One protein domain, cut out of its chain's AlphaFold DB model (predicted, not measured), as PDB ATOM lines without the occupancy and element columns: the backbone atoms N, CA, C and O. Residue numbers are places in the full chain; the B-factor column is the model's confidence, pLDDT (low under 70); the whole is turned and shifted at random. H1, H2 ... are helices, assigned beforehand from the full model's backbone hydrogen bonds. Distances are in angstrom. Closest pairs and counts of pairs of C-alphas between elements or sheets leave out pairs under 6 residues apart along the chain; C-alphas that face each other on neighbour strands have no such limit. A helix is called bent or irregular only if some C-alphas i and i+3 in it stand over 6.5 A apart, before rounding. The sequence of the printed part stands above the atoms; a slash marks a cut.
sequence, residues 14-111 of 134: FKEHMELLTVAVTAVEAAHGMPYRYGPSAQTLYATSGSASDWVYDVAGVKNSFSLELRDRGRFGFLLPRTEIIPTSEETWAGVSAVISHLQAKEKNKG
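This is residues 14 to 111 of the 134 residues of the protein "Carboxypeptidase A4" of Araneus ventricosus (UniProt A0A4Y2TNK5). Two long helices, H4 and H1, cross as a slanting X near their middles, running opposite ways, and the two short helices H2 and H3 sit among loops on one side of this crossed pair. The long link from H3 to H4 runs back through the space between these short helices and the pair, and the final turns of H4, residues 104 to 111, stick out free. The printed part has 98 residues with four named helices, in the order H1, H2, H3, H4, and no named strand; its class is all helix. It is only just compact, close to loose, with a radius of gyration of the C-alphas of 14.8 A, and it spans 45 by 32 by 19 A.

The longest helix is H4, residues 82 to 111, 44.7 A from its first C-alpha at (265.387, 245.847, 259.983) to its last at (280.574, 271.394, 226.546). H4 is only just irregular: C-alphas 83 and 86 are 6.9 A apart. H1, residues 14 to 32, is 27.4 A long and begins with C-alpha 14 at (258.921, 270.001, 234.401). H3 takes residues 52 to 58 and is 10.1 A long. H2 is residues 41 to 44, 5.2 A from first to last C-alpha.

H4 touches H1, with 29 pairs of C-alphas within 8 A. Their closest C-alphas, those of Gly 95 and Ala 24, are 4.1 A apart, and their centres are 9.1 A apart. The two run opposite ways at a steep tilt of 42 degrees. H2 and H3 touch no helix: H2 is apart from H4, H1 and H3, and H3 is apart from H4 and H1. In H3 every O i to N i+4 pair is within hydrogen-bond range, against 14 of 15 in H1 and 24 of 26 in H4. H2 is too short for such a pair, and its one O i to N i+3 pair is within range.

The two C-alphas farthest apart, those of Arg 75 and Gly 111, are 47.2 A apart. Without residues 104 to 111, which belong to H4 and stand free, the body spans 39 by 29 by 20 A. The printed part has no cut. The link from H3 to H4, residues 59 to 81, is long, with 23 residues; the links from H1 to H2 and from H2 to H3 are short, with 8 and 7 residues. The mean pLDDT of the printed part is 97.0, and one printed residue, Gly 111, is under 70.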
ATOM      1  N   PHE A  14     259.732 271.225 234.308       97.75
ATOM      2  CA  PHE A  14     258.921 270.001 234.401       97.75
ATOM      3  C   PHE A  14     259.399 268.870 233.479       97.75
ATOM      4  O   PHE A  14     259.522 267.731 233.913       97.75
ATOM      5  N   LYS A  15     259.712 269.160 232.210       98.25
ATOM      6  CA  LYS A  15     260.149 268.123 231.259       98.25
ATOM      7  C   LYS A  15     261.476 267.472 231.669       98.25
ATOM      8  O   LYS A  15     261.591 266.254 231.607       98.25
ATOM      9  N   GLU A  16     262.458 268.274 232.084       98.06
ATOM     10  CA  GLU A  16     263.764 267.772 232.535       98.06
ATOM     11  C   GLU A  16     263.624 267.007 233.854       98.06
ATOM     12  O   GLU A  16     264.210 265.947 234.032       98.06
ATOM     13  N   HIS A  17     262.791 267.508 234.761       98.50
ATOM     14  CA  HIS A  17     262.451 266.833 236.006       98.50
ATOM     15  C   HIS A  17     261.824 265.454 235.784       98.50
ATOM     16  O   HIS A  17     262.265 264.491 236.405       98.50
ATOM     17  N   MET A  18     260.851 265.331 234.877       98.62
ATOM     18  CA  MET A  18     260.240 264.036 234.557       98.62
ATOM     19  C   MET A  18     261.248 263.061 233.940       98.62
ATOM     20  O   MET A  18     261.240 261.892 234.307       98.62
ATOM     21  N   GLU A  19     262.150 263.534 233.073       98.50
ATOM     22  CA  GLU A  19     263.250 262.728 232.523       98.50
ATOM     23  C   GLU A  19     264.147 262.163 233.639       98.50
ATOM     24  O   GLU A  19     264.424 260.964 233.661       98.50
ATOM     25  N   LEU A  20     264.558 263.000 234.598       98.62
ATOM     26  CA  LEU A  20     265.392 262.572 235.728       98.62
ATOM     27  C   LEU A  20     264.653 261.604 236.658       98.62
ATOM     28  O   LEU A  20     265.241 260.626 237.113       98.62
ATOM     29  N   LEU A  21     263.365 261.846 236.918       98.62
ATOM     30  CA  LEU A  21     262.550 260.930 237.711       98.62
ATOM     31  C   LEU A  21     262.391 259.571 237.020       98.62
ATOM     32  O   LEU A  21     262.500 258.561 237.706       98.62
ATOM     33  N   THR A  22     262.205 259.525 235.695       98.75
ATOM     34  CA  THR A  22     262.189 258.265 234.934       98.75
ATOM     35  C   THR A  22     263.508 257.510 235.090       98.75
ATOM     36  O   THR A  22     263.485 256.333 235.432       98.75
ATOM     37  N   VAL A  23     264.654 258.184 234.925       98.69
ATOM     38  CA  VAL A  23     265.977 257.568 235.142       98.69
ATOM     39  C   VAL A  23     266.096 256.987 236.554       98.69
ATOM     40  O   VAL A  23     266.530 255.845 236.712       98.69
ATOM     41  N   ALA A  24     265.680 257.743 237.573       98.69
ATOM     42  CA  ALA A  24     265.745 257.305 238.963       98.69
ATOM     43  C   ALA A  24     264.895 256.053 239.215       98.69
ATOM     44  O   ALA A  24     265.410 255.060 239.722       98.69
ATOM     45  N   VAL A  25     263.604 256.077 238.855       98.56
ATOM     46  CA  VAL A  25     262.690 254.965 239.171       98.56
ATOM     47  C   VAL A  25     263.014 253.703 238.380       98.56
ATOM     48  O   VAL A  25     262.865 252.615 238.922       98.56
ATOM     49  N   THR A  26     263.518 253.827 237.147       98.62
ATOM     50  CA  THR A  26     263.988 252.670 236.375       98.62
ATOM     51  C   THR A  26     265.183 252.000 237.054       98.62
ATOM     52  O   THR A  26     265.234 250.776 237.121       98.62
ATOM     53  N   ALA A  27     266.129 252.776 237.592       98.62
ATOM     54  CA  ALA A  27     267.278 252.221 238.307       98.62
ATOM     55  C   ALA A  27     266.890 251.596 239.659       98.62
ATOM     56  O   ALA A  27     267.400 250.532 240.006       98.62
ATOM     57  N   VAL A  28     265.961 252.219 240.395       98.44
ATOM     58  CA  VAL A  28     265.389 251.667 241.637       98.44
ATOM     59  C   VAL A  28     264.706 250.324 241.364       98.44
ATOM     60  O   VAL A  28     264.988 249.329 242.030       98.44
ATOM     61  N   GLU A  29     263.843 250.269 240.347       98.19
ATOM     62  CA  GLU A  29     263.123 249.051 239.980       98.19
ATOM     63  C   GLU A  29     264.076 247.953 239.491       98.19
ATOM     64  O   GLU A  29     263.897 246.791 239.841       98.19
ATOM     65  N   ALA A  30     265.139 248.297 238.761       98.38
ATOM     66  CA  ALA A  30     266.134 247.323 238.317       98.38
ATOM     67  C   ALA A  30     266.937 246.685 239.468       98.38
ATOM     68  O   ALA A  30     267.402 245.557 239.318       98.38
ATOM     69  N   ALA A  31     267.107 247.374 240.603       97.81
ATOM     70  CA  ALA A  31     267.885 246.859 241.731       97.81
ATOM     71  C   ALA A  31     267.172 245.702 242.452       97.81
ATOM     72  O   ALA A  31     267.770 244.649 242.680       97.81
ATOM     73  N   HIS A  32     265.889 245.877 242.791       96.19
ATOM     74  CA  HIS A  32     265.130 244.899 243.590       96.19
ATOM     75  C   HIS A  32     263.672 244.688 243.147       96.19
ATOM     76  O   HIS A  32     262.895 244.065 243.870       96.19
ATOM     77  N   GLY A  33     263.268 245.197 241.982       94.81
ATOM     78  CA  GLY A  33     261.914 245.022 241.448       94.81
ATOM     79  C   GLY A  33     260.849 245.874 242.138       94.81
ATOM     80  O   GLY A  33     259.672 245.516 242.104       94.81
ATOM     81  N   MET A  34     261.232 246.973 242.797       92.12
ATOM     82  CA  MET A  34     260.290 247.852 243.491       92.12
ATOM     83  C   MET A  34     259.861 249.036 242.620       92.12
ATOM     84  O   MET A  34     260.657 249.952 242.414       92.12
ATOM     85  N   PRO A  35     258.596 249.094 242.159       95.12
ATOM     86  CA  PRO A  35     258.133 250.228 241.373       95.12
ATOM     87  C   PRO A  35     257.778 251.423 242.268       95.12
ATOM     88  O   PRO A  35     257.048 251.291 243.259       95.12
ATOM     89  N   TYR A  36     258.246 252.612 241.889       97.44
ATOM     90  CA  TYR A  36     257.958 253.876 242.572       97.44
ATOM     91  C   TYR A  36     257.085 254.780 241.696       97.44
ATOM     92  O   TYR A  36     257.282 254.894 240.487       97.44
ATOM     93  N   ARG A  37     256.117 255.464 242.319       97.75
ATOM     94  CA  ARG A  37     255.351 256.537 241.663       97.75
ATOM     95  C   ARG A  37     256.197 257.807 241.623       97.75
ATOM     96  O   ARG A  37     256.962 258.078 242.546       97.75
ATOM     97  N   TYR A  38     256.035 258.607 240.575       98.44
ATOM     98  CA  TYR A  38     256.834 259.812 240.382       98.44
ATOM     99  C   TYR A  38     256.052 260.915 239.660       98.44
ATOM    100  O   TYR A  38     255.113 260.645 238.916       98.44
ATOM    101  N   GLY A  39     256.453 262.163 239.902       98.25
ATOM    102  CA  GLY A  39     255.823 263.373 239.378       98.25
ATOM    103  C   GLY A  39     255.985 264.564 240.333       98.25
ATOM    104  O   GLY A  39     256.707 264.448 241.338       98.25
ATOM    105  N   PRO A  40     255.307 265.693 240.050       98.00
ATOM    106  CA  PRO A  40     255.188 266.809 240.984       98.00
ATOM    107  C   PRO A  40     254.551 266.361 242.299       98.00
ATOM    108  O   PRO A  40     253.616 265.552 242.293       98.00
ATOM    109  N   SER A  41     255.039 266.889 243.420       97.81
ATOM    110  CA  SER A  41     254.624 266.472 244.763       97.81
ATOM    111  C   SER A  41     253.116 266.627 244.974       97.81
ATOM    112  O   SER A  41     252.467 265.671 245.402       97.81
ATOM    113  N   ALA A  42     252.540 267.766 244.569       97.62
ATOM    114  CA  ALA A  42     251.107 268.044 244.702       97.62
ATOM    115  C   ALA A  42     250.212 267.006 244.003       97.62
ATOM    116  O   ALA A  42     249.128 266.688 244.484       97.62
ATOM    117  N   GLN A  43     250.665 266.487 242.857       97.44
ATOM    118  CA  GLN A  43     249.916 265.536 242.029       97.44
ATOM    119  C   GLN A  43     250.186 264.077 242.419       97.44
ATOM    120  O   GLN A  43     249.341 263.207 242.220       97.44
ATOM    121  N   THR A  44     251.383 263.789 242.935       96.94
ATOM    122  CA  THR A  44     251.814 262.415 243.229       96.94
ATOM    123  C   THR A  44     251.359 261.973 244.616       96.94
ATOM    124  O   THR A  44     250.940 260.822 244.779       96.94
ATOM    125  N   LEU A  45     251.427 262.876 245.595       94.88
ATOM    126  CA  LEU A  45     251.131 262.595 246.995       94.88
ATOM    127  C   LEU A  45     249.897 263.383 247.460       94.88
ATOM    128  O   LEU A  45     248.815 262.809 247.540       94.88
ATOM    129  N   TYR A  46     250.052 264.682 247.720       94.19
ATOM    130  CA  TYR A  46     248.978 265.635 248.020       94.19
ATOM    131  C   TYR A  46     249.525 267.071 247.957       94.19
ATOM    132  O   TYR A  46     250.738 267.288 248.033       94.19
ATOM    133  N   ALA A  47     248.636 268.060 247.829       97.00
ATOM    134  CA  ALA A  47     249.011 269.472 247.860       97.00
ATOM    135  C   ALA A  47     249.461 269.898 249.269       97.00
ATOM    136  O   ALA A  47     248.748 269.677 250.245       97.00
ATOM    137  N   THR A  48     250.631 270.525 249.371       96.62
ATOM    138  CA  THR A  48     251.270 270.901 250.640       96.62
ATOM    139  C   THR A  48     252.018 272.225 250.518       96.62
ATOM    140  O   THR A  48     252.669 272.480 249.512       96.62
ATOM    141  N   SER A  49     251.960 273.078 251.538       96.25
ATOM    142  CA  SER A  49     252.734 274.325 251.595       96.25
ATOM    143  C   SER A  49     253.962 274.180 252.489       96.25
ATOM    144  O   SER A  49     253.915 273.476 253.493       96.25
ATOM    145  N   GLY A  50     255.036 274.912 252.181       93.44
ATOM    146  CA  GLY A  50     256.222 274.974 253.044       93.44
ATOM    147  C   GLY A  50     257.134 273.748 252.955       93.44
ATOM    148  O   GLY A  50     257.919 273.508 253.868       93.44
ATOM    149  N   SER A  51     257.047 272.967 251.872       96.38
ATOM    150  CA  SER A  51     257.984 271.865 251.656       96.38
ATOM    151  C   SER A  51     259.403 272.402 251.428       96.38
ATOM    152  O   SER A  51     259.610 273.389 250.715       96.38
ATOM    153  N   ALA A  52     260.401 271.736 252.016       97.62
ATOM    154  CA  ALA A  52     261.802 272.109 251.829       97.62
ATOM    155  C   ALA A  52     262.208 272.044 250.349       97.62
ATOM    156  O   ALA A  52     262.937 272.908 249.869       97.62
ATOM    157  N   SER A  53     261.690 271.059 249.608       97.31
ATOM    158  CA  SER A  53     261.972 270.905 248.183       97.31
ATOM    159  C   SER A  53     261.498 272.094 247.348       97.31
ATOM    160  O   SER A  53     262.229 272.504 246.445       97.31
ATOM    161  N   ASP A  54     260.323 272.657 247.657       97.94
ATOM    162  CA  ASP A  54     259.796 273.837 246.959       97.94
ATOM    163  C   ASP A  54     260.642 275.071 247.273       97.94
ATOM    164  O   ASP A  54     261.063 275.777 246.363       97.94
ATOM    165  N   TRP A  55     260.977 275.288 248.549       98.31
ATOM    166  CA  TRP A  55     261.819 276.415 248.953       98.31
ATOM    167  C   TRP A  55     263.214 276.357 248.316       98.31
ATOM    168  O   TRP A  55     263.704 277.356 247.788       98.31
ATOM    169  N   VAL A  56     263.848 275.179 248.306       98.56
ATOM    170  CA  VAL A  56     265.157 274.969 247.666       98.56
ATOM    171  C   VAL A  56     265.098 275.264 246.161       98.56
ATOM    172  O   VAL A  56     266.053 275.795 245.592       98.56
ATOM    173  N   TYR A  57     263.976 274.955 245.516       98.31
ATOM    174  CA  TYR A  57     263.793 275.185 244.090       98.31
ATOM    175  C   TYR A  57     263.517 276.657 243.756       98.31
ATOM    176  O   TYR A  57     264.217 277.226 242.919       98.31
ATOM    177  N   ASP A  58     262.546 277.286 244.422       97.62
ATOM    178  CA  ASP A  58     262.097 278.642 244.078       97.62
ATOM    179  C   ASP A  58     262.960 279.743 244.703       97.62
ATOM    180  O   ASP A  58     263.188 280.775 244.074       97.62
ATOM    181  N   VAL A  59     263.434 279.547 245.938       98.12
ATOM    182  CA  VAL A  59     264.139 280.588 246.706       98.12
ATOM    183  C   VAL A  59     265.649 280.406 246.632       98.12
ATOM    184  O   VAL A  59     266.367 281.366 246.363       98.12
ATOM    185  N   ALA A  60     266.150 279.183 246.834       98.25
ATOM    186  CA  ALA A  60     267.590 278.920 246.748       98.25
ATOM    187  C   ALA A  60     268.095 278.745 245.302       98.25
ATOM    188  O   ALA A  60     269.302 278.676 245.077       98.25
ATOM    189  N   GLY A  61     267.193 278.665 244.316       97.62
ATOM    190  CA  GLY A  61     267.538 278.566 242.896       97.62
ATOM    191  C   GLY A  61     268.171 277.232 242.487       97.62
ATOM    192  O   GLY A  61     268.767 277.129 241.411       97.62
ATOM    193  N   VAL A  62     268.061 276.189 243.316       98.19
ATOM    194  CA  VAL A  62     268.604 274.864 242.995       98.19
ATOM    195  C   VAL A  62     267.604 274.118 242.120       98.19
ATOM    196  O   VAL A  62     266.622 273.545 242.589       98.19
ATOM    197  N   LYS A  63     267.892 274.085 240.817       97.31
ATOM    198  CA  LYS A  63     267.021 273.474 239.802       97.31
ATOM    199  C   LYS A  63     266.610 272.034 240.129       97.31
ATOM    200  O   LYS A  63     265.463 271.660 239.914       97.31
ATOM    201  N   ASN A  64     267.549 271.213 240.590       97.88
ATOM    202  CA  ASN A  64     267.360 269.777 240.796       97.88
ATOM    203  C   ASN A  64     267.085 269.482 242.277       97.88
ATOM    204  O   ASN A  64     267.945 268.963 242.983       97.88
ATOM    205  N   SER A  65     265.889 269.854 242.732       97.88
ATOM    206  CA  SER A  65     265.382 269.613 244.086       97.88
ATOM    207  C   SER A  65     264.365 268.470 244.056       97.88
ATOM    208  O   SER A  65     263.437 268.503 243.246       97.88
ATOM    209  N   PHE A  66     264.533 267.448 244.897       98.12
ATOM    210  CA  PHE A  66     263.696 266.246 244.875       98.12
ATOM    211  C   PHE A  66     263.373 265.750 246.283       98.12
ATOM    212  O   PHE A  66     264.208 265.835 247.180       98.12
ATOM    213  N   SER A  67     262.193 265.153 246.432       97.69
ATOM    214  CA  SER A  67     261.760 264.468 247.658       97.69
ATOM    215  C   SER A  67     261.546 262.984 247.382       97.69
ATOM    216  O   SER A  67     260.957 262.626 246.354       97.69
ATOM    217  N   LEU A  68     262.022 262.123 248.280       97.94
ATOM    218  CA  LEU A  68     261.880 260.672 248.195       97.94
ATOM    219  C   LEU A  68     261.019 260.184 249.360       97.94
ATOM    220  O   LEU A  68     261.282 260.532 250.504       97.94
ATOM    221  N   GLU A  69     260.033 259.351 249.043       97.50
ATOM    222  CA  GLU A  69     259.253 258.573 250.006       97.50
ATOM    223  C   GLU A  69     259.636 257.111 249.778       97.50
ATOM    224  O   GLU A  69     259.417 256.599 248.680       97.50
ATOM    225  N   LEU A  70     260.301 256.492 250.756       97.88
ATOM    226  CA  LEU A  70     260.909 255.162 250.626       97.88
ATOM    227  C   LEU A  70     259.897 254.040 250.909       97.88
ATOM    228  O   LEU A  70     258.689 254.266 250.959       97.88
ATOM    229  N   ARG A  71     260.388 252.805 251.079       97.69
ATOM    230  CA  ARG A  71     259.551 251.670 251.478       97.69
ATOM    231  C   ARG A  71     258.877 251.921 252.840       97.69
ATOM    232  O   ARG A  71     259.447 252.562 253.714       97.69
ATOM    233  N   ASP A  72     257.701 251.362 253.098       95.94
ATOM    234  CA  ASP A  72     256.860 250.556 252.206       95.94
ATOM    235  C   ASP A  72     255.593 251.316 251.770       95.94
ATOM    236  O   ASP A  72     255.537 252.540 251.798       95.94
ATOM    237  N   ARG A  73     254.553 250.597 251.328       95.06
ATOM    238  CA  ARG A  73     253.263 251.192 250.926       95.06
ATOM    239  C   ARG A  73     252.228 251.209 252.057       95.06
ATOM    240  O   ARG A  73     251.031 251.200 251.785       95.06
ATOM    241  N   GLY A  74     252.685 251.193 253.309       95.44
ATOM    242  CA  GLY A  74     251.845 251.294 254.502       95.44
ATOM    243  C   GLY A  74     251.554 249.975 255.222       95.44
ATOM    244  O   GLY A  74     250.756 249.985 256.154       95.44
ATOM    245  N   ARG A  75     252.179 248.846 254.845       97.00
ATOM    246  CA  ARG A  75     252.035 247.589 255.610       97.00
ATOM    247  C   ARG A  75     252.764 247.693 256.951       97.00
ATOM    248  O   ARG A  75     252.234 247.250 257.966       97.00
ATOM    249  N   PHE A  76     253.956 248.272 256.941       97.69
ATOM    250  CA  PHE A  76     254.760 248.570 258.120       97.69
ATOM    251  C   PHE A  76     254.885 250.078 258.356       97.69
ATOM    252  O   PHE A  76     255.021 250.508 259.503       97.69
ATOM    253  N   GLY A  77     254.823 250.891 257.293       96.88
ATOM    254  CA  GLY A  77     254.990 252.339 257.376       96.88
ATOM    255  C   GLY A  77     256.311 252.696 258.056       96.88
ATOM    256  O   GLY A  77     257.369 252.190 257.691       96.88
ATOM    257  N   PHE A  78     256.245 253.520 259.102       97.75
ATOM    258  CA  PHE A  78     257.426 253.936 259.865       97.75
ATOM    259  C   PHE A  78     258.087 252.811 260.681       97.75
ATOM    260  O   PHE A  78     259.209 252.983 261.147       97.75
ATOM    261  N   LEU A  79     257.425 251.662 260.858       98.12
ATOM    262  CA  LEU A  79     257.951 250.498 261.581       98.12
ATOM    263  C   LEU A  79     258.496 249.429 260.622       98.12
ATOM    264  O   LEU A  79     258.316 248.228 260.842       98.12
ATOM    265  N   LEU A  80     259.141 249.865 259.537       98.06
ATOM    266  CA  LEU A  80     259.726 248.987 258.529       98.06
ATOM    267  C   LEU A  80     260.741 248.008 259.170       98.06
ATOM    268  O   LEU A  80     261.614 248.443 259.930       98.06
ATOM    269  N   PRO A  81     260.663 246.690 258.893       98.44
ATOM    270  CA  PRO A  81     261.566 245.709 259.485       98.44
ATOM    271  C   PRO A  81     263.038 245.998 259.182       98.44
ATOM    272  O   PRO A  81     263.397 246.393 258.077       98.44
ATOM    273  N   ARG A  82     263.926 245.690 260.138       98.25
ATOM    274  CA  ARG A  82     265.387 245.847 259.983       98.25
ATOM    275  C   ARG A  82     265.936 245.172 258.718       98.25
ATOM    276  O   ARG A  82     266.894 245.670 258.134       98.25
ATOM    277  N   THR A  83     265.344 244.052 258.303       98.31
ATOM    278  CA  THR A  83     265.740 243.305 257.099       98.31
ATOM    279  C   THR A  83     265.558 244.102 255.807       98.31
ATOM    280  O   THR A  83     266.207 243.788 254.819       98.31
ATOM    281  N   GLU A  84     264.732 245.150 255.815       98.38
ATOM    282  CA  GLU A  84     264.477 246.014 254.659       98.38
ATOM    283  C   GLU A  84     265.437 247.211 254.574       98.38
ATOM    284  O   GLU A  84     265.434 247.909 253.561       98.38
ATOM    285  N   ILE A  85     266.281 247.458 255.587       98.56
ATOM    286  CA  ILE A  85     267.193 248.618 255.608       98.56
ATOM    287  C   ILE A  85     268.173 248.568 254.433       98.56
ATOM    288  O   ILE A  85     268.296 249.542 253.689       98.56
ATOM    289  N   ILE A  86     268.869 247.439 254.266       98.62
ATOM    290  CA  ILE A  86     269.879 247.285 253.212       98.62
ATOM    291  C   ILE A  86     269.227 247.283 251.821       98.62
ATOM    292  O   ILE A  86     269.618 248.139 251.031       98.62
ATOM    293  N   PRO A  87     268.175 246.482 251.541       98.31
ATOM    294  CA  PRO A  87     267.489 246.541 250.249       98.31
ATOM    295  C   PRO A  87     266.968 247.941 249.895       98.31
ATOM    296  O   PRO A  87     267.135 248.409 248.774       98.31
ATOM    297  N   THR A  88     266.377 248.657 250.858       98.50
ATOM    298  CA  THR A  88     265.896 250.031 250.624       98.50
ATOM    299  C   THR A  88     267.052 250.979 250.300       98.50
ATOM    300  O   THR A  88     266.926 251.855 249.443       98.50
ATOM    301  N   SER A  89     268.196 250.815 250.966       98.50
ATOM    302  CA  SER A  89     269.376 251.655 250.741       98.50
ATOM    303  C   SER A  89     270.013 251.385 249.377       98.50
ATOM    304  O   SER A  89     270.357 252.332 248.674       98.50
ATOM    305  N   GLU A  90     270.133 250.117 248.985       98.75
ATOM    306  CA  GLU A  90     270.708 249.692 247.704       98.75
ATOM    307  C   GLU A  90     269.891 250.214 246.514       98.75
ATOM    308  O   GLU A  90     270.452 250.849 245.616       98.75
ATOM    309  N   GLU A  91     268.562 250.051 246.532       98.50
ATOM    310  CA  GLU A  91     267.709 250.576 245.456       98.50
ATOM    311  C   GLU A  91     267.702 252.109 245.413       98.50
ATOM    312  O   GLU A  91     267.791 252.704 244.336       98.50
ATOM    313  N   THR A  92     267.670 252.767 246.578       98.56
ATOM    314  CA  THR A  92     267.714 254.235 246.662       98.56
ATOM    315  C   THR A  92     269.025 254.757 246.086       98.56
ATOM    316  O   THR A  92     269.034 255.714 245.306       98.56
ATOM    317  N   TRP A  93     270.141 254.110 246.427       98.69
ATOM    318  CA  TRP A  93     271.455 254.481 245.923       98.69
ATOM    319  C   TRP A  93     271.581 254.269 244.413       98.69
ATOM    320  O   TRP A  93     272.165 255.118 243.734       98.69
ATOM    321  N   ALA A  94     270.995 253.199 243.868       98.75
ATOM    322  CA  ALA A  94     270.935 252.978 242.425       98.75
ATOM    323  C   ALA A  94     270.218 254.138 241.710       98.75
ATOM    324  O   ALA A  94     270.750 254.689 240.742       98.75
ATOM    325  N   GLY A  95     269.068 254.580 242.233       98.56
ATOM    326  CA  GLY A  95     268.329 255.736 241.716       98.56
ATOM    327  C   GLY A  95     269.130 257.040 241.751       98.56
ATOM    328  O   GLY A  95     269.242 257.736 240.739       98.56
ATOM    329  N   VAL A  96     269.733 257.362 242.901       98.62
ATOM    330  CA  VAL A  96     270.550 258.577 243.079       98.62
ATOM    331  C   VAL A  96     271.765 258.570 242.145       98.62
ATOM    332  O   VAL A  96     272.018 259.551 241.441       98.62
ATOM    333  N   SER A  97     272.486 257.451 242.083       98.69
ATOM    334  CA  SER A  97     273.683 257.299 241.248       98.69
ATOM    335  C   SER A  97     273.369 257.426 239.759       98.69
ATOM    336  O   SER A  97     274.130 258.057 239.017       98.69
ATOM    337  N   ALA A  98     272.235 256.875 239.315       98.69
ATOM    338  CA  ALA A  98     271.787 256.976 237.931       98.69
ATOM    339  C   ALA A  98     271.496 258.432 237.534       98.69
ATOM    340  O   ALA A  98     271.971 258.893 236.495       98.69
ATOM    341  N   VAL A  99     270.794 259.189 238.386       98.62
ATOM    342  CA  VAL A  99     270.516 260.618 238.154       98.62
ATOM    343  C   VAL A  99     271.803 261.436 238.079       98.62
ATOM    344  O   VAL A  99     271.964 262.240 237.159       98.62
ATOM    345  N   ILE A 100     272.738 261.220 239.009       98.50
ATOM    346  CA  ILE A 100     274.033 261.919 239.014       98.50
ATOM    347  C   ILE A 100     274.798 261.631 237.719       98.50
ATOM    348  O   ILE A 100     275.250 262.560 237.048       98.50
ATOM    349  N   SER A 101     274.892 260.357 237.334       98.44
ATOM    350  CA  SER A 101     275.589 259.933 236.116       98.44
ATOM    351  C   SER A 101     274.959 260.544 234.861       98.44
ATOM    352  O   SER A 101     275.663 261.046 233.981       98.44
ATOM    353  N   HIS A 102     273.625 260.574 234.800       98.12
ATOM    354  CA  HIS A 102     272.874 261.164 233.692       98.12
ATOM    355  C   HIS A 102     273.120 262.671 233.561       98.12
ATOM    356  O   HIS A 102     273.371 263.176 232.465       98.12
ATOM    357  N   LEU A 103     273.115 263.398 234.680       97.00
ATOM    358  CA  LEU A 103     273.423 264.829 234.705       97.00
ATOM    359  C   LEU A 103     274.865 265.104 234.262       97.00
ATOM    360  O   LEU A 103     275.085 265.959 233.406       97.00
ATOM    361  N   GLN A 104     275.837 264.345 234.772       97.31
ATOM    362  CA  GLN A 104     277.241 264.473 234.370       97.31
ATOM    363  C   GLN A 104     277.431 264.254 232.863       97.31
ATOM    364  O   GLN A 104     278.176 264.995 232.217       97.31
ATOM    365  N   ALA A 105     276.745 263.268 232.280       96.38
ATOM    366  CA  ALA A 105     276.779 263.025 230.840       96.38
ATOM    367  C   ALA A 105     276.167 264.191 230.040       96.38
ATOM    368  O   ALA A 105     276.749 264.628 229.043       96.38
ATOM    369  N   LYS A 106     275.033 264.750 230.489       93.88
ATOM    370  CA  LYS A 106     274.405 265.919 229.844       93.88
ATOM    371  C   LYS A 106     275.314 267.146 229.862       93.88
ATOM    372  O   LYS A 106     275.402 267.833 228.846       93.88
ATOM    373  N   GLU A 107     276.015 267.401 230.963       92.88
ATOM    374  CA  GLU A 107     276.941 268.536 231.056       92.88
ATOM    375  C   GLU A 107     278.158 268.375 230.129       92.88
ATOM    376  O   GLU A 107     278.492 269.302 229.388       92.88
ATOM    377  N   LYS A 108     278.750 267.174 230.050       91.94
ATOM    378  CA  LYS A 108     279.818 266.879 229.072       91.94
ATOM    379  C   LYS A 108     279.357 267.119 227.628       91.94
ATOM    380  O   LYS A 108     280.068 267.742 226.838       91.94
ATOM    381  N   ASN A 109     278.138 266.693 227.296       89.12
ATOM    382  CA  ASN A 109     277.574 266.848 225.953       89.12
ATOM    383  C   ASN A 109     277.282 268.314 225.586       89.12
ATOM    384  O   ASN A 109     277.402 268.688 224.417       89.12
ATOM    385  N   LYS A 110     276.935 269.167 226.560       82.56
ATOM    386  CA  LYS A 110     276.810 270.619 226.342       82.56
ATOM    387  C   LYS A 110     278.163 271.261 226.033       82.56
ATOM    388  O   LYS A 110     278.257 272.026 225.075       82.56
ATOM    389  N   GLY A 111     279.210 270.907 226.785       69.75
ATOM    390  CA  GLY A 111     280.574 271.394 226.546       69.75
ATOM    391  C   GLY A 111     281.111 271.009 225.162       69.75
ATOM    392  O   GLY A 111     281.706 271.835 224.468       69.75
TER     393      GLY A 111